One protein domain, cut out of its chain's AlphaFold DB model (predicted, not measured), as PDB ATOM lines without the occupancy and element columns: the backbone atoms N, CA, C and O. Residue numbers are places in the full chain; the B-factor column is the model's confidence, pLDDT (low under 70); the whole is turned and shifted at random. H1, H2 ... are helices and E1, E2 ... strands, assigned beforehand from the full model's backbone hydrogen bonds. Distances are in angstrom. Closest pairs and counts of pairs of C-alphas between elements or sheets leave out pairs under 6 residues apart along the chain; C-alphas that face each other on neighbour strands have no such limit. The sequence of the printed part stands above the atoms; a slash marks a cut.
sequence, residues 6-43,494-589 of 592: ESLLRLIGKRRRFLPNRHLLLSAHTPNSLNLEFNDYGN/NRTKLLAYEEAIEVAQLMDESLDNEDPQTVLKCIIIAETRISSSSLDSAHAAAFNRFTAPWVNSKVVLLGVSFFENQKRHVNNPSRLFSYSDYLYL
ATOM      1  N   GLU A   6      16.342 -11.782 -23.273       87.06
ATOM      2  CA  GLU A   6      16.880 -10.552 -22.665       87.06
ATOM      3  C   GLU A   6      15.835  -9.782 -21.848       87.06
ATOM      4  O   GLU A   6      16.156  -9.202 -20.811       87.06
ATOM      5  N   SER A   7      14.572  -9.799 -22.290       84.75
ATOM      6  CA  SER A   7      13.485  -9.149 -21.553       84.75
ATOM      7  C   SER A   7      13.225  -9.827 -20.204       84.75
ATOM      8  O   SER A   7      12.990  -9.143 -19.207       84.75
ATOM      9  N   LEU A   8      13.353 -11.158 -20.159       89.12
ATOM     10  CA  LEU A   8      13.209 -11.952 -18.944       89.12
ATOM     11  C   LEU A   8      14.393 -11.727 -17.996       89.12
ATOM     12  O   LEU A   8      14.194 -11.529 -16.802       89.12
ATOM     13  N   LEU A   9      15.617 -11.656 -18.530       90.81
ATOM     14  CA  LEU A   9      16.825 -11.391 -17.742       90.81
ATOM     15  C   LEU A   9      16.784 -10.040 -17.016       90.81
ATOM     16  O   LEU A   9      17.196  -9.971 -15.863       90.81
ATOM     17  N   ARG A  10      16.262  -8.976 -17.642       88.94
ATOM     18  CA  ARG A  10      16.088  -7.674 -16.964       88.94
ATOM     19  C   ARG A  10      15.065  -7.717 -15.837       88.94
ATOM     20  O   ARG A  10      15.230  -7.039 -14.826       88.94
ATOM     21  N   LEU A  11      14.002  -8.495 -16.023       89.94
ATOM     22  CA  LEU A  11      12.973  -8.671 -15.009       89.94
ATOM     23  C   LEU A  11      13.520  -9.435 -13.798       89.94
ATOM     24  O   LEU A  11      13.384  -8.974 -12.661       89.94
ATOM     25  N   ILE A  12      14.162 -10.579 -14.058       92.75
ATOM     26  CA  ILE A  12      14.800 -11.413 -13.035       92.75
ATOM     27  C   ILE A  12      15.864 -10.584 -12.312       92.75
ATOM     28  O   ILE A  12      15.854 -10.490 -11.084       92.75
ATOM     29  N   GLY A  13      16.734  -9.927 -13.078       91.12
ATOM     30  CA  GLY A  13      17.896  -9.244 -12.547       91.12
ATOM     31  C   GLY A  13      18.983 -10.224 -12.129       91.12
ATOM     32  O   GLY A  13      19.266 -11.218 -12.805       91.12
ATOM     33  N   LYS A  14      19.588  -9.970 -10.969       88.44
ATOM     34  CA  LYS A  14      20.485 -10.932 -10.326       88.44
ATOM     35  C   LYS A  14      19.682 -12.157  -9.867       88.44
ATOM     36  O   LYS A  14      18.796 -12.033  -9.024       88.44
ATOM     37  N   ARG A  15      20.025 -13.340 -10.396       90.56
ATOM     38  CA  ARG A  15      19.410 -14.617  -9.993       90.56
ATOM     39  C   ARG A  15      19.516 -14.814  -8.477       90.56
ATOM     40  O   ARG A  15      20.603 -14.691  -7.904       90.56
ATOM     41  N   ARG A  16      18.389 -15.145  -7.850       90.25
ATOM     42  CA  ARG A  16      18.292 -15.533  -6.436       90.25
ATOM     43  C   ARG A  16      18.991 -16.876  -6.235       90.25
ATOM     44  O   ARG A  16      18.916 -17.723  -7.122       90.25
ATOM     45  N   ARG A  17      19.656 -17.098  -5.099       85.19
ATOM     46  CA  ARG A  17      20.268 -18.411  -4.795       85.19
ATOM     47  C   ARG A  17      19.213 -19.353  -4.245       85.19
ATOM     48  O   ARG A  17      19.217 -20.536  -4.567       85.19
ATOM     49  N   PHE A  18      18.303 -18.805  -3.449       87.06
ATOM     50  CA  PHE A  18      17.153 -19.505  -2.914       87.06
ATOM     51  C   PHE A  18      15.855 -19.045  -3.589       87.06
ATOM     52  O   PHE A  18      15.530 -17.856  -3.624       87.06
ATOM     53  N   LEU A  19      15.105 -20.021  -4.101       91.38
ATOM     54  CA  LEU A  19      13.767 -19.858  -4.663       91.38
ATOM     55  C   LEU A  19      12.770 -20.578  -3.734       91.38
ATOM     56  O   LEU A  19      12.697 -21.811  -3.788       91.38
ATOM     57  N   PRO A  20      12.046 -19.849  -2.862       89.88
ATOM     58  CA  PRO A  20      11.106 -20.404  -1.889       89.88
ATOM     59  C   PRO A  20      10.128 -21.427  -2.465       89.88
ATOM     60  O   PRO A  20       9.865 -22.448  -1.833       89.88
ATOM     61  N   ASN A  21       9.629 -21.193  -3.679       91.38
ATOM     62  CA  ASN A  21       8.602 -22.024  -4.290       91.38
ATOM     63  C   ASN A  21       9.175 -23.079  -5.240       91.38
ATOM     64  O   ASN A  21       8.406 -23.822  -5.838       91.38
ATOM     65  N   ARG A  22      10.504 -23.211  -5.379       91.00
ATOM     66  CA  ARG A  22      11.118 -24.106  -6.381       91.00
ATOM     67  C   ARG A  22      10.599 -25.534  -6.308       91.00
ATOM     68  O   ARG A  22      10.253 -26.102  -7.337       91.00
ATOM     69  N   HIS A  23      10.549 -26.116  -5.111       88.44
ATOM     70  CA  HIS A  23      10.062 -27.485  -4.949       88.44
ATOM     71  C   HIS A  23       8.590 -27.595  -5.361       88.44
ATOM     72  O   HIS A  23       8.241 -28.488  -6.126       88.44
ATOM     73  N   LEU A  24       7.749 -26.654  -4.915       89.88
ATOM     74  CA  LEU A  24       6.327 -26.610  -5.258       89.88
ATOM     75  C   LEU A  24       6.128 -26.486  -6.773       89.88
ATOM     76  O   LEU A  24       5.418 -27.305  -7.348       89.88
ATOM     77  N   LEU A  25       6.826 -25.549  -7.419       90.38
ATOM     78  CA  LEU A  25       6.775 -25.319  -8.866       90.38
ATOM     79  C   LEU A  25       7.239 -26.544  -9.669       90.38
ATOM     80  O   LEU A  25       6.624 -26.889 -10.671       90.38
ATOM     81  N   LEU A  26       8.294 -27.237  -9.225       86.75
ATOM     82  CA  LEU A  26       8.791 -28.444  -9.900       86.75
ATOM     83  C   LEU A  26       7.885 -29.668  -9.691       86.75
ATOM     84  O   LEU A  26       7.811 -30.525 -10.581       86.75
ATOM     85  N   SER A  27       7.223 -29.740  -8.531       83.75
ATOM     86  CA  SER A  27       6.297 -30.814  -8.142       83.75
ATOM     87  C   SER A  27       4.862 -30.614  -8.631       83.75
ATOM     88  O   SER A  27       4.071 -31.552  -8.571       83.75
ATOM     89  N   ALA A  28       4.511 -29.408  -9.088       74.69
ATOM     90  CA  ALA A  28       3.164 -29.086  -9.528       74.69
ATOM     91  C   ALA A  28       2.733 -30.030 -10.658       74.69
ATOM     92  O   ALA A  28       3.434 -30.179 -11.662       74.69
ATOM     93  N   HIS A  29       1.571 -30.666 -10.490       64.00
ATOM     94  CA  HIS A  29       0.959 -31.451 -11.553       64.00
ATOM     95  C   HIS A  29       0.598 -30.516 -12.704       64.00
ATOM     96  O   HIS A  29      -0.259 -29.646 -12.561       64.00
ATOM     97  N   THR A  30       1.262 -30.693 -13.841       59.38
ATOM     98  CA  THR A  30       0.921 -30.014 -15.087       59.38
ATOM     99  C   THR A  30      -0.421 -30.549 -15.582       59.38
ATOM    100  O   THR A  30      -0.515 -31.746 -15.863       59.38
ATOM    101  N   PRO A  31      -1.469 -29.715 -15.697       52.12
ATOM    102  CA  PRO A  31      -2.662 -30.104 -16.434       52.12
ATOM    103  C   PRO A  31      -2.254 -30.421 -17.878       52.12
ATOM    104  O   PRO A  31      -1.439 -29.698 -18.450       52.12
ATOM    105  N   ASN A  32      -2.832 -31.459 -18.488       48.00
ATOM    106  CA  ASN A  32      -2.618 -31.818 -19.899       48.00
ATOM    107  C   ASN A  32      -3.224 -30.784 -20.880       48.00
ATOM    108  O   ASN A  32      -3.766 -31.154 -21.916       48.00
ATOM    109  N   SER A  33      -3.169 -29.481 -20.581       45.12
ATOM    110  CA  SER A  33      -3.714 -28.437 -21.458       45.12
ATOM    111  C   SER A  33      -3.008 -28.400 -22.814       45.12
ATOM    112  O   SER A  33      -3.645 -28.105 -23.820       45.12
ATOM    113  N   LEU A  34      -1.717 -28.752 -22.858       47.84
ATOM    114  CA  LEU A  34      -0.921 -28.697 -24.083       47.84
ATOM    115  C   LEU A  34      -0.762 -30.046 -24.814       47.84
ATOM    116  O   LEU A  34      -0.373 -30.013 -25.973       47.84
ATOM    117  N   ASN A  35      -1.081 -31.210 -24.218       51.19
ATOM    118  CA  ASN A  35      -0.836 -32.554 -24.808       51.19
ATOM    119  C   ASN A  35       0.572 -32.717 -25.434       51.19
ATOM    120  O   ASN A  35       0.741 -33.315 -26.503       51.19
ATOM    121  N   LEU A  36       1.579 -32.142 -24.775       53.84
ATOM    122  CA  LEU A  36       2.977 -32.146 -25.192       53.84
ATOM    123  C   LEU A  36       3.813 -32.827 -24.114       53.84
ATOM    124  O   LEU A  36       3.828 -32.367 -22.976       53.84
ATOM    125  N   GLU A  37       4.534 -33.878 -24.485       54.56
ATOM    126  CA  GLU A  37       5.531 -34.528 -23.632       54.56
ATOM    127  C   GLU A  37       6.871 -34.545 -24.363       54.56
ATOM    128  O   GLU A  37       6.904 -34.690 -25.580       54.56
ATOM    129  N   PHE A  38       7.995 -34.401 -23.660       55.81
ATOM    130  CA  PHE A  38       9.281 -34.777 -24.250       55.81
ATOM    131  C   PHE A  38       9.588 -36.245 -23.937       55.81
ATOM    132  O   PHE A  38       9.359 -36.700 -22.818       55.81
ATOM    133  N   ASN A  39      10.125 -36.980 -24.913       55.69
ATOM    134  CA  ASN A  39      10.637 -38.330 -24.674       55.69
ATOM    135  C   ASN A  39      11.958 -38.304 -23.879       55.69
ATOM    136  O   ASN A  39      12.565 -37.246 -23.704       55.69
ATOM    137  N   ASP A  40      12.447 -39.479 -23.468       48.53
ATOM    138  CA  ASP A  40      13.723 -39.651 -22.742       48.53
ATOM    139  C   ASP A  40      14.954 -39.086 -23.482       48.53
ATOM    140  O   ASP A  40      16.023 -38.925 -22.894       48.53
ATOM    141  N   TYR A  41      14.808 -38.753 -24.769       48.62
ATOM    142  CA  TYR A  41      15.841 -38.155 -25.614       48.62
ATOM    143  C   TYR A  41      15.691 -36.635 -25.789       48.62
ATOM    144  O   TYR A  41      16.448 -36.039 -26.552       48.62
ATOM    145  N   GLY A  42      14.735 -35.995 -25.107       51.25
ATOM    146  CA  GLY A  42      14.534 -34.545 -25.164       51.25
ATOM    147  C   GLY A  42      13.868 -34.048 -26.450       51.25
ATOM    148  O   GLY A  42      13.922 -32.850 -26.728       51.25
ATOM    149  N   ASN A  43      13.209 -34.930 -27.210       53.81
ATOM    150  CA  ASN A  43      12.402 -34.564 -28.377       53.81
ATOM    151  C   ASN A  43      10.931 -34.426 -28.000       53.81
ATOM    152  O   ASN A  43      10.400 -35.238 -27.245       53.81
ATOM    153  N   ASN A 494      -2.146  -5.431  -1.815       91.00
ATOM    154  CA  ASN A 494      -2.059  -6.396  -0.728       91.00
ATOM    155  C   ASN A 494      -0.893  -7.365  -0.927       91.00
ATOM    156  O   ASN A 494      -0.331  -7.510  -2.019       91.00
ATOM    157  N   ARG A 495      -0.578  -8.077   0.154       94.88
ATOM    158  CA  ARG A 495       0.467  -9.095   0.190       94.88
ATOM    159  C   ARG A 495       0.258 -10.219  -0.827       94.88
ATOM    160  O   ARG A 495       1.229 -10.659  -1.427       94.88
ATOM    161  N   THR A 496      -0.973 -10.669  -1.058       94.38
ATOM    162  CA  THR A 496      -1.255 -11.760  -2.008       94.38
ATOM    163  C   THR A 496      -0.805 -11.403  -3.423       94.38
ATOM    164  O   THR A 496      -0.169 -12.218  -4.087       94.38
ATOM    165  N   LYS A 497      -1.058 -10.164  -3.869       92.56
ATOM    166  CA  LYS A 497      -0.590  -9.676  -5.174       92.56
ATOM    167  C   LYS A 497       0.933  -9.586  -5.251       92.56
ATOM    168  O   LYS A 497       1.495  -9.953  -6.281       92.56
ATOM    169  N   LEU A 498       1.591  -9.146  -4.174       95.12
ATOM    170  CA  LEU A 498       3.053  -9.153  -4.094       95.12
ATOM    171  C   LEU A 498       3.598 -10.581  -4.223       95.12
ATOM    172  O   LEU A 498       4.431 -10.830  -5.083       95.12
ATOM    173  N   LEU A 499       3.101 -11.529  -3.427       95.75
ATOM    174  CA  LEU A 499       3.581 -12.914  -3.450       95.75
ATOM    175  C   LEU A 499       3.357 -13.590  -4.809       95.75
ATOM    176  O   LEU A 499       4.245 -14.289  -5.286       95.75
ATOM    177  N   ALA A 500       2.223 -13.335  -5.467       94.56
ATOM    178  CA  ALA A 500       1.977 -13.829  -6.822       94.56
ATOM    179  C   ALA A 500       2.977 -13.247  -7.837       94.56
ATOM    180  O   ALA A 500       3.434 -13.948  -8.739       94.56
ATOM    181  N   TYR A 501       3.330 -11.964  -7.697       95.00
ATOM    182  CA  TYR A 501       4.358 -11.329  -8.523       95.00
ATOM    183  C   TYR A 501       5.748 -11.928  -8.263       95.00
ATOM    184  O   TYR A 501       6.475 -12.212  -9.213       95.00
ATOM    185  N   GLU A 502       6.103 -12.181  -7.000       95.62
ATOM    186  CA  GLU A 502       7.356 -12.849  -6.635       95.62
ATOM    187  C   GLU A 502       7.431 -14.270  -7.208       95.62
ATOM    188  O   GLU A 502       8.433 -14.610  -7.834       95.62
ATOM    189  N   GLU A 503       6.366 -15.071  -7.072       95.69
ATOM    190  CA  GLU A 503       6.272 -16.421  -7.645       95.69
ATOM    191  C   GLU A 503       6.459 -16.394  -9.167       95.69
ATOM    192  O   GLU A 503       7.226 -17.188  -9.710       95.69
ATOM    193  N   ALA A 504       5.829 -15.444  -9.864       95.94
ATOM    194  CA  ALA A 504       5.986 -15.301 -11.310       95.94
ATOM    195  C   ALA A 504       7.448 -14.998 -11.706       95.94
ATOM    196  O   ALA A 504       7.945 -15.519 -12.708       95.94
ATOM    197  N   ILE A 505       8.179 -14.212 -10.902       95.94
ATOM    198  CA  ILE A 505       9.624 -13.998 -11.096       95.94
ATOM    199  C   ILE A 505      10.417 -15.288 -10.833       95.94
ATOM    200  O   ILE A 505      11.393 -15.550 -11.537       95.94
ATOM    201  N   GLU A 506      10.019 -16.114  -9.861       96.19
ATOM    202  CA  GLU A 506      10.656 -17.420  -9.630       96.19
ATOM    203  C   GLU A 506      10.464 -18.364 -10.819       96.19
ATOM    204  O   GLU A 506      11.429 -19.002 -11.238       96.19
ATOM    205  N   VAL A 507       9.267 -18.400 -11.415       96.69
ATOM    206  CA  VAL A 507       8.992 -19.155 -12.650       96.69
ATOM    207  C   VAL A 507       9.862 -18.643 -13.799       96.69
ATOM    208  O   VAL A 507      10.483 -19.436 -14.509       96.69
ATOM    209  N   ALA A 508       9.972 -17.321 -13.954       96.06
ATOM    210  CA  ALA A 508      10.845 -16.709 -14.950       96.06
ATOM    211  C   ALA A 508      12.316 -17.115 -14.761       96.06
ATOM    212  O   ALA A 508      12.976 -17.523 -15.718       96.06
ATOM    213  N   GLN A 509      12.828 -17.044 -13.529       96.31
ATOM    214  CA  GLN A 509      14.194 -17.459 -13.220       96.31
ATOM    215  C   GLN A 509      14.400 -18.959 -13.465       96.31
ATOM    216  O   GLN A 509      15.420 -19.344 -14.032       96.31
ATOM    217  N   LEU A 510      13.439 -19.800 -13.079       96.00
ATOM    218  CA  LEU A 510      13.504 -21.243 -13.291       96.00
ATOM    219  C   LEU A 510      13.565 -21.589 -14.783       96.00
ATOM    220  O   LEU A 510      14.378 -22.423 -15.184       96.00
ATOM    221  N   MET A 511      12.766 -20.918 -15.617       95.19
ATOM    222  CA  MET A 511      12.818 -21.076 -17.069       95.19
ATOM    223  C   MET A 511      14.191 -20.677 -17.624       95.19
ATOM    224  O   MET A 511      14.783 -21.415 -18.407       95.19
ATOM    225  N   ASP A 512      14.720 -19.529 -17.198       95.44
ATOM    226  CA  ASP A 512      16.023 -19.021 -17.633       95.44
ATOM    227  C   ASP A 512      17.191 -19.944 -17.233       95.44
ATOM    228  O   ASP A 512      18.091 -20.190 -18.036       95.44
ATOM    229  N   GLU A 513      17.163 -20.509 -16.023       94.56
ATOM    230  CA  GLU A 513      18.116 -21.535 -15.578       94.56
ATOM    231  C   GLU A 513      17.988 -22.834 -16.382       94.56
ATOM    232  O   GLU A 513      18.994 -23.448 -16.732       94.56
ATOM    233  N   SER A 514      16.762 -23.254 -16.697       93.19
ATOM    234  CA  SER A 514      16.505 -24.486 -17.455       93.19
ATOM    235  C   SER A 514      16.973 -24.369 -18.904       93.19
ATOM    236  O   SER A 514      17.496 -25.330 -19.460       93.19
ATOM    237  N   LEU A 515      16.884 -23.173 -19.493       91.12
ATOM    238  CA  LEU A 515      17.462 -22.879 -20.806       91.12
ATOM    239  C   LEU A 515      18.997 -22.955 -20.809       91.12
ATOM    240  O   LEU A 515      19.567 -23.369 -21.812       91.12
ATOM    241  N   ASP A 516      19.673 -22.574 -19.718       91.25
ATOM    242  CA  ASP A 516      21.135 -22.745 -19.594       91.25
ATOM    243  C   ASP A 516      21.549 -24.206 -19.418       91.25
ATOM    244  O   ASP A 516      22.626 -24.599 -19.864       91.25
ATOM    245  N   ASN A 517      20.710 -24.989 -18.741       89.62
ATOM    246  CA  ASN A 517      20.959 -26.400 -18.459       89.62
ATOM    247  C   ASN A 517      20.467 -27.336 -19.573       89.62
ATOM    248  O   ASN A 517      20.619 -28.544 -19.429       89.62
ATOM    249  N   GLU A 518      19.889 -26.790 -20.649       87.94
ATOM    250  CA  GLU A 518      19.279 -27.554 -21.746       87.94
ATOM    251  C   GLU A 518      18.224 -28.562 -21.243       87.94
ATOM    252  O   GLU A 518      18.152 -29.693 -21.712       87.94
ATOM    253  N   ASP A 519      17.392 -28.141 -20.279       89.12
ATOM    254  CA  ASP A 519      16.304 -28.940 -19.700       89.12
ATOM    255  C   ASP A 519      14.939 -28.527 -20.292       89.12
ATOM    256  O   ASP A 519      14.261 -27.639 -19.754       89.12
ATOM    257  N   PRO A 520      14.507 -29.141 -21.410       85.62
ATOM    258  CA  PRO A 520      13.269 -28.769 -22.087       85.62
ATOM    259  C   PRO A 520      12.011 -29.085 -21.265       85.62
ATOM    260  O   PRO A 520      10.993 -28.411 -21.429       85.62
ATOM    261  N   GLN A 521      12.074 -30.068 -20.361       86.94
ATOM    262  CA  GLN A 521      10.936 -30.481 -19.538       86.94
ATOM    263  C   GLN A 521      10.592 -29.409 -18.508       86.94
ATOM    264  O   GLN A 521       9.433 -29.015 -18.367       86.94
ATOM    265  N   THR A 522      11.601 -28.877 -17.817       90.50
ATOM    266  CA  THR A 522      11.370 -27.786 -16.864       90.50
ATOM    267  C   THR A 522      10.962 -26.495 -17.576       90.50
ATOM    268  O   THR A 522      10.113 -25.764 -17.062       90.50
ATOM    269  N   VAL A 523      11.472 -26.236 -18.789       90.06
ATOM    270  CA  VAL A 523      10.996 -25.115 -19.621       90.06
ATOM    271  C   VAL A 523       9.500 -25.253 -19.923       90.06
ATOM    272  O   VAL A 523       8.753 -24.301 -19.699       90.06
ATOM    273  N   LEU A 524       9.042 -26.432 -20.355       87.31
ATOM    274  CA  LEU A 524       7.625 -26.696 -20.620       87.31
ATOM    275  C   LEU A 524       6.758 -26.500 -19.368       87.31
ATOM    276  O   LEU A 524       5.728 -25.831 -19.434       87.31
ATOM    277  N   LYS A 525       7.205 -27.007 -18.213       90.25
ATOM    278  CA  LYS A 525       6.517 -26.789 -16.932       90.25
ATOM    279  C   LYS A 525       6.355 -25.305 -16.614       90.25
ATOM    280  O   LYS A 525       5.264 -24.883 -16.243       90.25
ATOM    281  N   CYS A 526       7.406 -24.502 -16.793       93.62
ATOM    282  CA  CYS A 526       7.339 -23.059 -16.551       93.62
ATOM    283  C   CYS A 526       6.309 -22.371 -17.458       93.62
ATOM    284  O   CYS A 526       5.583 -21.494 -16.994       93.62
ATOM    285  N   ILE A 527       6.217 -22.788 -18.727       90.19
ATOM    286  CA  ILE A 527       5.234 -22.260 -19.684       90.19
ATOM    287  C   ILE A 527       3.810 -22.589 -19.225       90.19
ATOM    288  O   ILE A 527       2.987 -21.683 -19.141       90.19
ATOM    289  N   ILE A 528       3.539 -23.847 -18.864       87.00
ATOM    290  CA  ILE A 528       2.214 -24.293 -18.397       87.00
ATOM    291  C   ILE A 528       1.812 -23.560 -17.112       87.00
ATOM    292  O   ILE A 528       0.681 -23.089 -16.981       87.00
ATOM    293  N   ILE A 529       2.735 -23.421 -16.157       91.06
ATOM    294  CA  ILE A 529       2.479 -22.669 -14.922       91.06
ATOM    295  C   ILE A 529       2.133 -21.215 -15.261       91.06
ATOM    296  O   ILE A 529       1.126 -20.698 -14.787       91.06
ATOM    297  N   ALA A 530       2.917 -20.553 -16.111       91.81
ATOM    298  CA  ALA A 530       2.652 -19.167 -16.482       91.81
ATOM    299  C   ALA A 530       1.302 -19.001 -17.205       91.81
ATOM    300  O   ALA A 530       0.540 -18.096 -16.866       91.81
ATOM    301  N   GLU A 531       0.975 -19.889 -18.147       88.88
ATOM    302  CA  GLU A 531      -0.292 -19.892 -18.887       88.88
ATOM    303  C   GLU A 531      -1.494 -20.063 -17.947       88.88
ATOM    304  O   GLU A 531      -2.392 -19.220 -17.923       88.88
ATOM    305  N   THR A 532      -1.475 -21.093 -17.097       87.94
ATOM    306  CA  THR A 532      -2.561 -21.362 -16.138       87.94
ATOM    307  C   THR A 532      -2.784 -20.193 -15.175       87.94
ATOM    308  O   THR A 532      -3.929 -19.826 -14.894       87.94
ATOM    309  N   ARG A 533      -1.704 -19.552 -14.707       88.56
ATOM    310  CA  ARG A 533      -1.776 -18.372 -13.834       88.56
ATOM    311  C   ARG A 533      -2.388 -17.165 -14.545       88.56
ATOM    312  O   ARG A 533      -3.191 -16.467 -13.927       88.56
ATOM    313  N   ILE A 534      -2.067 -16.938 -15.821       86.88
ATOM    314  CA  ILE A 534      -2.688 -15.878 -16.636       86.88
ATOM    315  C   ILE A 534      -4.188 -16.137 -16.794       86.88
ATOM    316  O   ILE A 534      -4.983 -15.245 -16.505       86.88
ATOM    317  N   SER A 535      -4.588 -17.354 -17.176       80.50
ATOM    318  CA  SER A 535      -6.003 -17.709 -17.372       80.50
ATOM    319  C   SER A 535      -6.834 -17.594 -16.094       80.50
ATOM    320  O   SER A 535      -8.018 -17.280 -16.155       80.50
ATOM    321  N   SER A 536      -6.221 -17.830 -14.931       79.12
ATOM    322  CA  SER A 536      -6.881 -17.689 -13.627       79.12
ATOM    323  C   SER A 536      -6.999 -16.242 -13.130       79.12
ATOM    324  O   SER A 536      -7.691 -15.991 -12.145       79.12
ATOM    325  N   SER A 537      -6.309 -15.291 -13.768       73.88
ATOM    326  CA  SER A 537      -6.255 -13.906 -13.300       73.88
ATOM    327  C   SER A 537      -7.384 -13.061 -13.894       73.88
ATOM    328  O   SER A 537      -7.509 -12.939 -15.111       73.88
ATOM    329  N   SER A 538      -8.194 -12.428 -13.041       65.25
ATOM    330  CA  SER A 538      -9.049 -11.320 -13.471       65.25
ATOM    331  C   SER A 538      -8.182 -10.069 -13.613       65.25
ATOM    332  O   SER A 538      -7.568  -9.625 -12.641       65.25
ATOM    333  N   LEU A 539      -8.103  -9.501 -14.817       59.75
ATOM    334  CA  LEU A 539      -7.460  -8.205 -15.037       59.75
ATOM    335  C   LEU A 539      -8.249  -7.127 -14.278       59.75
ATOM    336  O   LEU A 539      -9.316  -6.705 -14.719       59.75
ATOM    337  N   ASP A 540      -7.730  -6.685 -13.131       55.50
ATOM    338  CA  ASP A 540      -8.247  -5.508 -12.430       55.50
ATOM    339  C   ASP A 540      -8.029  -4.282 -13.327       55.50
ATOM    340  O   ASP A 540      -6.926  -3.733 -13.384       55.50
ATOM    341  N   SER A 541      -9.079  -3.836 -14.023       51.62
ATOM    342  CA  SER A 541      -9.014  -2.785 -15.054       51.62
ATOM    343  C   SER A 541      -8.707  -1.372 -14.527       51.62
ATOM    344  O   SER A 541      -8.840  -0.403 -15.269       51.62
ATOM    345  N   ALA A 542      -8.351  -1.234 -13.247       52.50
ATOM    346  CA  ALA A 542      -8.242   0.046 -12.548       52.50
ATOM    347  C   ALA A 542      -6.805   0.459 -12.181       52.50
ATOM    348  O   ALA A 542      -6.627   1.527 -11.606       52.50
ATOM    349  N   HIS A 543      -5.775  -0.342 -12.486       56.88
ATOM    350  CA  HIS A 543      -4.390   0.071 -12.221       56.88
ATOM    351  C   HIS A 543      -3.874   0.947 -13.365       56.88
ATOM    352  O   HIS A 543      -4.053   0.621 -14.542       56.88
ATOM    353  N   ALA A 544      -3.209   2.058 -13.034       62.16
ATOM    354  CA  ALA A 544      -2.575   2.899 -14.038       62.16
ATOM    355  C   ALA A 544      -1.619   2.060 -14.908       62.16
ATOM    356  O   ALA A 544      -0.805   1.290 -14.390       62.16
ATOM    357  N   ALA A 545      -1.667   2.244 -16.234       65.00
ATOM    358  CA  ALA A 545      -0.892   1.458 -17.205       65.00
ATOM    359  C   ALA A 545       0.623   1.406 -16.906       65.00
ATOM    360  O   ALA A 545       1.317   0.463 -17.291       65.00
ATOM    361  N   ALA A 546       1.147   2.401 -16.182       68.00
ATOM    362  CA  ALA A 546       2.531   2.439 -15.723       68.00
ATOM    363  C   ALA A 546       2.888   1.298 -14.746       68.00
ATOM    364  O   ALA A 546       4.006   0.774 -14.828       68.00
ATOM    365  N   PHE A 547       1.954   0.881 -13.881       75.12
ATOM    366  CA  PHE A 547       2.160  -0.130 -12.838       75.12
ATOM    367  C   PHE A 547       1.865  -1.563 -13.288       75.12
ATOM    368  O   PHE A 547       2.314  -2.501 -12.633       75.12
ATOM    369  N   ASN A 548       1.219  -1.759 -14.445       80.12
ATOM    370  CA  ASN A 548       0.910  -3.095 -14.976       80.12
ATOM    371  C   ASN A 548       2.149  -3.989 -15.127       80.12
ATOM    372  O   ASN A 548       2.050  -5.207 -14.999       80.12
ATOM    373  N   ARG A 549       3.335  -3.397 -15.325       84.94
ATOM    374  CA  ARG A 549       4.608  -4.135 -15.401       84.94
ATOM    375  C   ARG A 549       5.026  -4.816 -14.089       84.94
ATOM    376  O   ARG A 549       5.875  -5.698 -14.117       84.94
ATOM    377  N   PHE A 550       4.451  -4.413 -12.957       88.06
ATOM    378  CA  PHE A 550       4.744  -4.948 -11.625       88.06
ATOM    379  C   PHE A 550       3.658  -5.928 -11.161       88.06
ATOM    380  O   PHE A 550       3.330  -6.002  -9.983       88.06
ATOM    381  N   THR A 551       3.063  -6.673 -12.097       90.38
ATOM    382  CA  THR A 551       1.979  -7.622 -11.818       90.38
ATOM    383  C   THR A 551       2.363  -9.035 -12.245       90.38
ATOM    384  O   THR A 551       3.107  -9.228 -13.208       90.38
ATOM    385  N   ALA A 552       1.847 -10.042 -11.537       92.69
ATOM    386  CA  ALA A 552       2.093 -11.444 -11.874       92.69
ATOM    387  C   ALA A 552       1.672 -11.806 -13.315       92.69
ATOM    388  O   ALA A 552       2.475 -12.431 -14.010       92.69
ATOM    389  N   PRO A 553       0.489 -11.386 -13.825       90.94
ATOM    390  CA  PRO A 553       0.091 -11.679 -15.204       90.94
ATOM    391  C   PRO A 553       1.061 -11.103 -16.237       90.94
ATOM    392  O   PRO A 553       1.383 -11.769 -17.220       90.94
ATOM    393  N   TRP A 554       1.594  -9.899 -15.999       90.75
ATOM    394  CA  TRP A 554       2.576  -9.296 -16.899       90.75
ATOM    395  C   TRP A 554       3.900 -10.066 -16.916       90.75
ATOM    396  O   TRP A 554       4.483 -10.261 -17.978       90.75
ATOM    397  N   VAL A 555       4.375 -10.541 -15.762       93.19
ATOM    398  CA  VAL A 555       5.577 -11.389 -15.703       93.19
ATOM    399  C   VAL A 555       5.343 -12.716 -16.420       93.19
ATOM    400  O   VAL A 555       6.143 -13.108 -17.270       93.19
ATOM    401  N   ASN A 556       4.224 -13.377 -16.132       93.25
ATOM    402  CA  ASN A 556       3.866 -14.643 -16.761       93.25
ATOM    403  C   ASN A 556       3.733 -14.502 -18.284       93.25
ATOM    404  O   ASN A 556       4.170 -15.390 -19.013       93.25
ATOM    405  N   SER A 557       3.227 -13.375 -18.800       91.38
ATOM    406  CA  SER A 557       3.154 -13.160 -20.252       91.38
ATOM    407  C   SER A 557       4.542 -13.096 -20.902       91.38
ATOM    408  O   SER A 557       4.717 -13.561 -22.028       91.38
ATOM    409  N   LYS A 558       5.568 -12.605 -20.187       92.12
ATOM    410  CA  LYS A 558       6.970 -12.663 -20.644       92.12
ATOM    411  C   LYS A 558       7.523 -14.084 -20.656       92.12
ATOM    412  O   LYS A 558       8.248 -14.423 -21.591       92.12
ATOM    413  N   VAL A 559       7.169 -14.904 -19.666       93.50
ATOM    414  CA  VAL A 559       7.530 -16.332 -19.626       93.50
ATOM    415  C   VAL A 559       6.917 -17.062 -20.823       93.50
ATOM    416  O   VAL A 559       7.638 -17.695 -21.592       93.50
ATOM    417  N   VAL A 560       5.609 -16.900 -21.047       90.88
ATOM    418  CA  VAL A 560       4.892 -17.502 -22.184       90.88
ATOM    419  C   VAL A 560       5.475 -17.039 -23.522       90.88
ATOM    420  O   VAL A 560       5.723 -17.865 -24.397       90.88
ATOM    421  N   LEU A 561       5.776 -15.744 -23.675       89.19
ATOM    422  CA  LEU A 561       6.388 -15.210 -24.896       89.19
ATOM    423  C   LEU A 561       7.743 -15.857 -25.201       89.19
ATOM    424  O   LEU A 561       8.025 -16.202 -26.350       89.19
ATOM    425  N   LEU A 562       8.587 -16.038 -24.180       90.56
ATOM    426  CA  LEU A 562       9.838 -16.770 -24.348       90.56
ATOM    427  C   LEU A 562       9.572 -18.241 -24.700       90.56
ATOM    428  O   LEU A 562      10.321 -18.827 -25.481       90.56
ATOM    429  N   GLY A 563       8.492 -18.817 -24.169       87.81
ATOM    430  CA  GLY A 563       8.038 -20.170 -24.471       87.81
ATOM    431  C   GLY A 563       7.697 -20.366 -25.945       87.81
ATOM    432  O   GLY A 563       8.139 -21.341 -26.550       87.81
ATOM    433  N   VAL A 564       7.011 -19.402 -26.563       84.69
ATOM    434  CA  VAL A 564       6.732 -19.409 -28.010       84.69
ATOM    435  C   VAL A 564       8.035 -19.463 -28.815       84.69
ATOM    436  O   VAL A 564       8.203 -20.334 -29.668       84.69
ATOM    437  N   SER A 565       9.009 -18.605 -28.483       85.44
ATOM    438  CA  SER A 565      10.329 -18.620 -29.135       85.44
ATOM    439  C   SER A 565      11.084 -19.938 -28.922       85.44
ATOM    440  O   SER A 565      11.801 -20.401 -29.812       85.44
ATOM    441  N   PHE A 566      10.939 -20.558 -27.749       85.44
ATOM    442  CA  PHE A 566      11.511 -21.871 -27.464       85.44
ATOM    443  C   PHE A 566      10.899 -22.959 -28.361       85.44
ATOM    444  O   PHE A 566      11.645 -23.706 -28.997       85.44
ATOM    445  N   PHE A 567       9.570 -23.002 -28.501       79.19
ATOM    446  CA  PHE A 567       8.899 -23.961 -29.384       79.19
ATOM    447  C   PHE A 567       9.217 -23.746 -30.865       79.19
ATOM    448  O   PHE A 567       9.370 -24.717 -31.602       79.19
ATOM    449  N   GLU A 568       9.355 -22.501 -31.325       77.31
ATOM    450  CA  GLU A 568       9.787 -22.213 -32.697       77.31
ATOM    451  C   GLU A 568      11.176 -22.772 -33.003       77.31
ATOM    452  O   GLU A 568      11.394 -23.339 -34.076       77.31
ATOM    453  N   ASN A 569      12.112 -22.637 -32.063       77.38
ATOM    454  CA  ASN A 569      13.444 -23.209 -32.217       77.38
ATOM    455  C   ASN A 569      13.393 -24.742 -32.211       77.38
ATOM    456  O   ASN A 569      14.017 -25.357 -33.069       77.38
ATOM    457  N   GLN A 570      12.599 -25.354 -31.328       72.00
ATOM    458  CA  GLN A 570      12.394 -26.810 -31.288       72.00
ATOM    459  C   GLN A 570      11.780 -27.347 -32.597       72.00
ATOM    460  O   GLN A 570      12.265 -28.333 -33.146       72.00
ATOM    461  N   LYS A 571      10.777 -26.665 -33.171       63.53
ATOM    462  CA  LYS A 571      10.150 -27.030 -34.461       63.53
ATOM    463  C   LYS A 571      11.139 -27.090 -35.622       63.53
ATOM    464  O   LYS A 571      10.996 -27.944 -36.488       63.53
ATOM    465  N   ARG A 572      12.154 -26.217 -35.649       54.06
ATOM    466  CA  ARG A 572      13.211 -26.252 -36.681       54.06
ATOM    467  C   ARG A 572      14.061 -27.527 -36.624       54.06
ATOM    468  O   ARG A 572      14.764 -27.812 -37.587       54.06
ATOM    469  N   HIS A 573      13.991 -28.277 -35.525       49.03
ATOM    470  CA  HIS A 573      14.707 -29.532 -35.311       49.03
ATOM    471  C   HIS A 573      13.809 -30.783 -35.401       49.03
ATOM    472  O   HIS A 573      14.324 -31.894 -35.296       49.03
ATOM    473  N   VAL A 574      12.496 -30.636 -35.641       42.81
ATOM    474  CA  VAL A 574      11.542 -31.754 -35.749       42.81
ATOM    475  C   VAL A 574      11.036 -31.882 -37.190       42.81
ATOM    476  O   VAL A 574      10.430 -30.963 -37.732       42.81
ATOM    477  N   ASN A 575      11.230 -33.056 -37.800       39.62
ATOM    478  CA  ASN A 575      10.856 -33.378 -39.189       39.62
ATOM    479  C   ASN A 575       9.334 -33.460 -39.464       39.62
ATOM    480  O   ASN A 575       8.936 -33.962 -40.512       39.62
ATOM    481  N   ASN A 576       8.463 -33.001 -38.559       39.00
ATOM    482  CA  ASN A 576       7.012 -33.050 -38.765       39.00
ATOM    483  C   ASN A 576       6.306 -31.821 -38.143       39.00
ATOM    484  O   ASN A 576       6.120 -31.764 -36.928       39.00
ATOM    485  N   PRO A 577       5.935 -30.804 -38.947       38.66
ATOM    486  CA  PRO A 577       5.498 -29.488 -38.461       38.66
ATOM    487  C   PRO A 577       4.008 -29.390 -38.074       38.66
ATOM    488  O   PRO A 577       3.511 -28.293 -37.822       38.66
ATOM    489  N   SER A 578       3.260 -30.492 -38.046       36.84
ATOM    490  CA  SER A 578       1.801 -30.465 -38.223       36.84
ATOM    491  C   SER A 578       0.935 -30.294 -36.964       36.84
ATOM    492  O   SER A 578      -0.274 -30.151 -37.124       36.84
ATOM    493  N   ARG A 579       1.467 -30.237 -35.730       40.94
ATOM    494  CA  ARG A 579       0.612 -30.093 -34.519       40.94
ATOM    495  C   ARG A 579       1.196 -29.311 -33.339       40.94
ATOM    496  O   ARG A 579       1.141 -29.738 -32.195       40.94
ATOM    497  N   LEU A 580       1.685 -28.106 -33.589       41.62
ATOM    498  CA  LEU A 580       1.992 -27.167 -32.509       41.62
ATOM    499  C   LEU A 580       1.456 -25.794 -32.893       41.62
ATOM    500  O   LEU A 580       1.976 -25.184 -33.823       41.62
ATOM    501  N   PHE A 581       0.408 -25.387 -32.184       44.69
ATOM    502  CA  PHE A 581      -0.264 -24.087 -32.097       44.69
ATOM    503  C   PHE A 581       0.218 -22.965 -33.036       44.69
ATOM    504  O   PHE A 581       1.396 -22.587 -33.064       44.69
ATOM    505  N   SER A 582      -0.729 -22.408 -33.796       39.38
ATOM    506  CA  SER A 582      -0.529 -21.201 -34.589       39.38
ATOM    507  C   SER A 582      -0.389 -19.980 -33.684       39.38
ATOM    508  O   SER A 582      -1.065 -19.834 -32.672       39.38
ATOM    509  N   TYR A 583       0.461 -19.058 -34.124       41.22
ATOM    510  CA  TYR A 583       0.681 -17.707 -33.596       41.22
ATOM    511  C   TYR A 583      -0.596 -16.896 -33.261       41.22
ATOM    512  O   TYR A 583      -0.501 -15.869 -32.591       41.22
ATOM    513  N   SER A 584      -1.769 -17.311 -33.755       37.97
ATOM    514  CA  SER A 584      -3.046 -16.597 -33.653       37.97
ATOM    515  C   SER A 584      -3.615 -16.539 -32.239       37.97
ATOM    516  O   SER A 584      -4.185 -15.515 -31.871       37.97
ATOM    517  N   ASP A 585      -3.438 -17.590 -31.438       42.53
ATOM    518  CA  ASP A 585      -4.198 -17.729 -30.186       42.53
ATOM    519  C   ASP A 585      -3.566 -16.917 -29.043       42.53
ATOM    520  O   ASP A 585      -4.256 -16.433 -28.149       42.53
ATOM    521  N   TYR A 586      -2.259 -16.651 -29.127       43.62
ATOM    522  CA  TYR A 586      -1.524 -15.843 -28.150       43.62
ATOM    523  C   TYR A 586      -1.562 -14.334 -28.433       43.62
ATOM    524  O   TYR A 586      -1.314 -13.540 -27.527       43.62
ATOM    525  N   LEU A 587      -1.908 -13.909 -29.653       41.09
ATOM    526  CA  LEU A 587      -2.025 -12.484 -29.997       41.09
ATOM    527  C   LEU A 587      -3.175 -11.784 -29.250       41.09
ATOM    528  O   LEU A 587      -3.095 -10.579 -29.023       41.09
ATOM    529  N   TYR A 588      -4.187 -12.526 -28.786       38.72
ATOM    530  CA  TYR A 588      -5.281 -11.971 -27.979       38.72
ATOM    531  C   TYR A 588      -4.837 -11.531 -26.573       38.72
ATOM    532  O   TYR A 588      -5.380 -10.571 -26.035       38.72
ATOM    533  N   LEU A 589      -3.802 -12.163 -26.006       39.19
ATOM    534  CA  LEU A 589      -3.220 -11.777 -24.711       39.19
ATOM    535  C   LEU A 589      -2.311 -10.540 -24.795       39.19
ATOM    536  O   LEU A 589      -1.996  -9.942 -23.771       39.19
TER     537      LEU A 589
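AT A GLANCE: This is residues 6 to 43 and 494 to 589 of the 592 residues of a protein of Arabidopsis thaliana (UniProt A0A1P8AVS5). H3, H4 and H5 form an up-and-down bundle, each running against the last, with H1 packed on H3 and H5. The printed part, 134 residues with H1, H2, E1, H3, H4 and H5 in order, is mostly helix. It is compact: radius of gyration of the C-alphas 15.2 A, spans 47 by 35 by 28 A.

HOW THE PARTS SIT: H1, residues 6 to 12, H2, residues 22 to 27, and E1, residues 36 to 38, are apart. H3, residues 495 to 516, forms a hairpin with H4, residues 520 to 535; C-alphas 511 and 523 are closest, 5.1 A. H4 forms another, across a long link, with H5, residues 552 to 571. Every helix O i to N i+4 pair is within hydrogen-bond range.

IN THESE COORDINATES: C-alpha 6 begins H1 at (16.880, -10.552, -22.665); C-alpha 571 ends H5 at (10.150, -27.030, -34.461). H3 is 31.7 A long.

THE WHOLE: Across the cut, residues 44 to 493, C-alphas 43 and 494 are 42.0 A apart. pLDDT is under 70 at residues 29 to 43, 538 to 546 and 571 to 589.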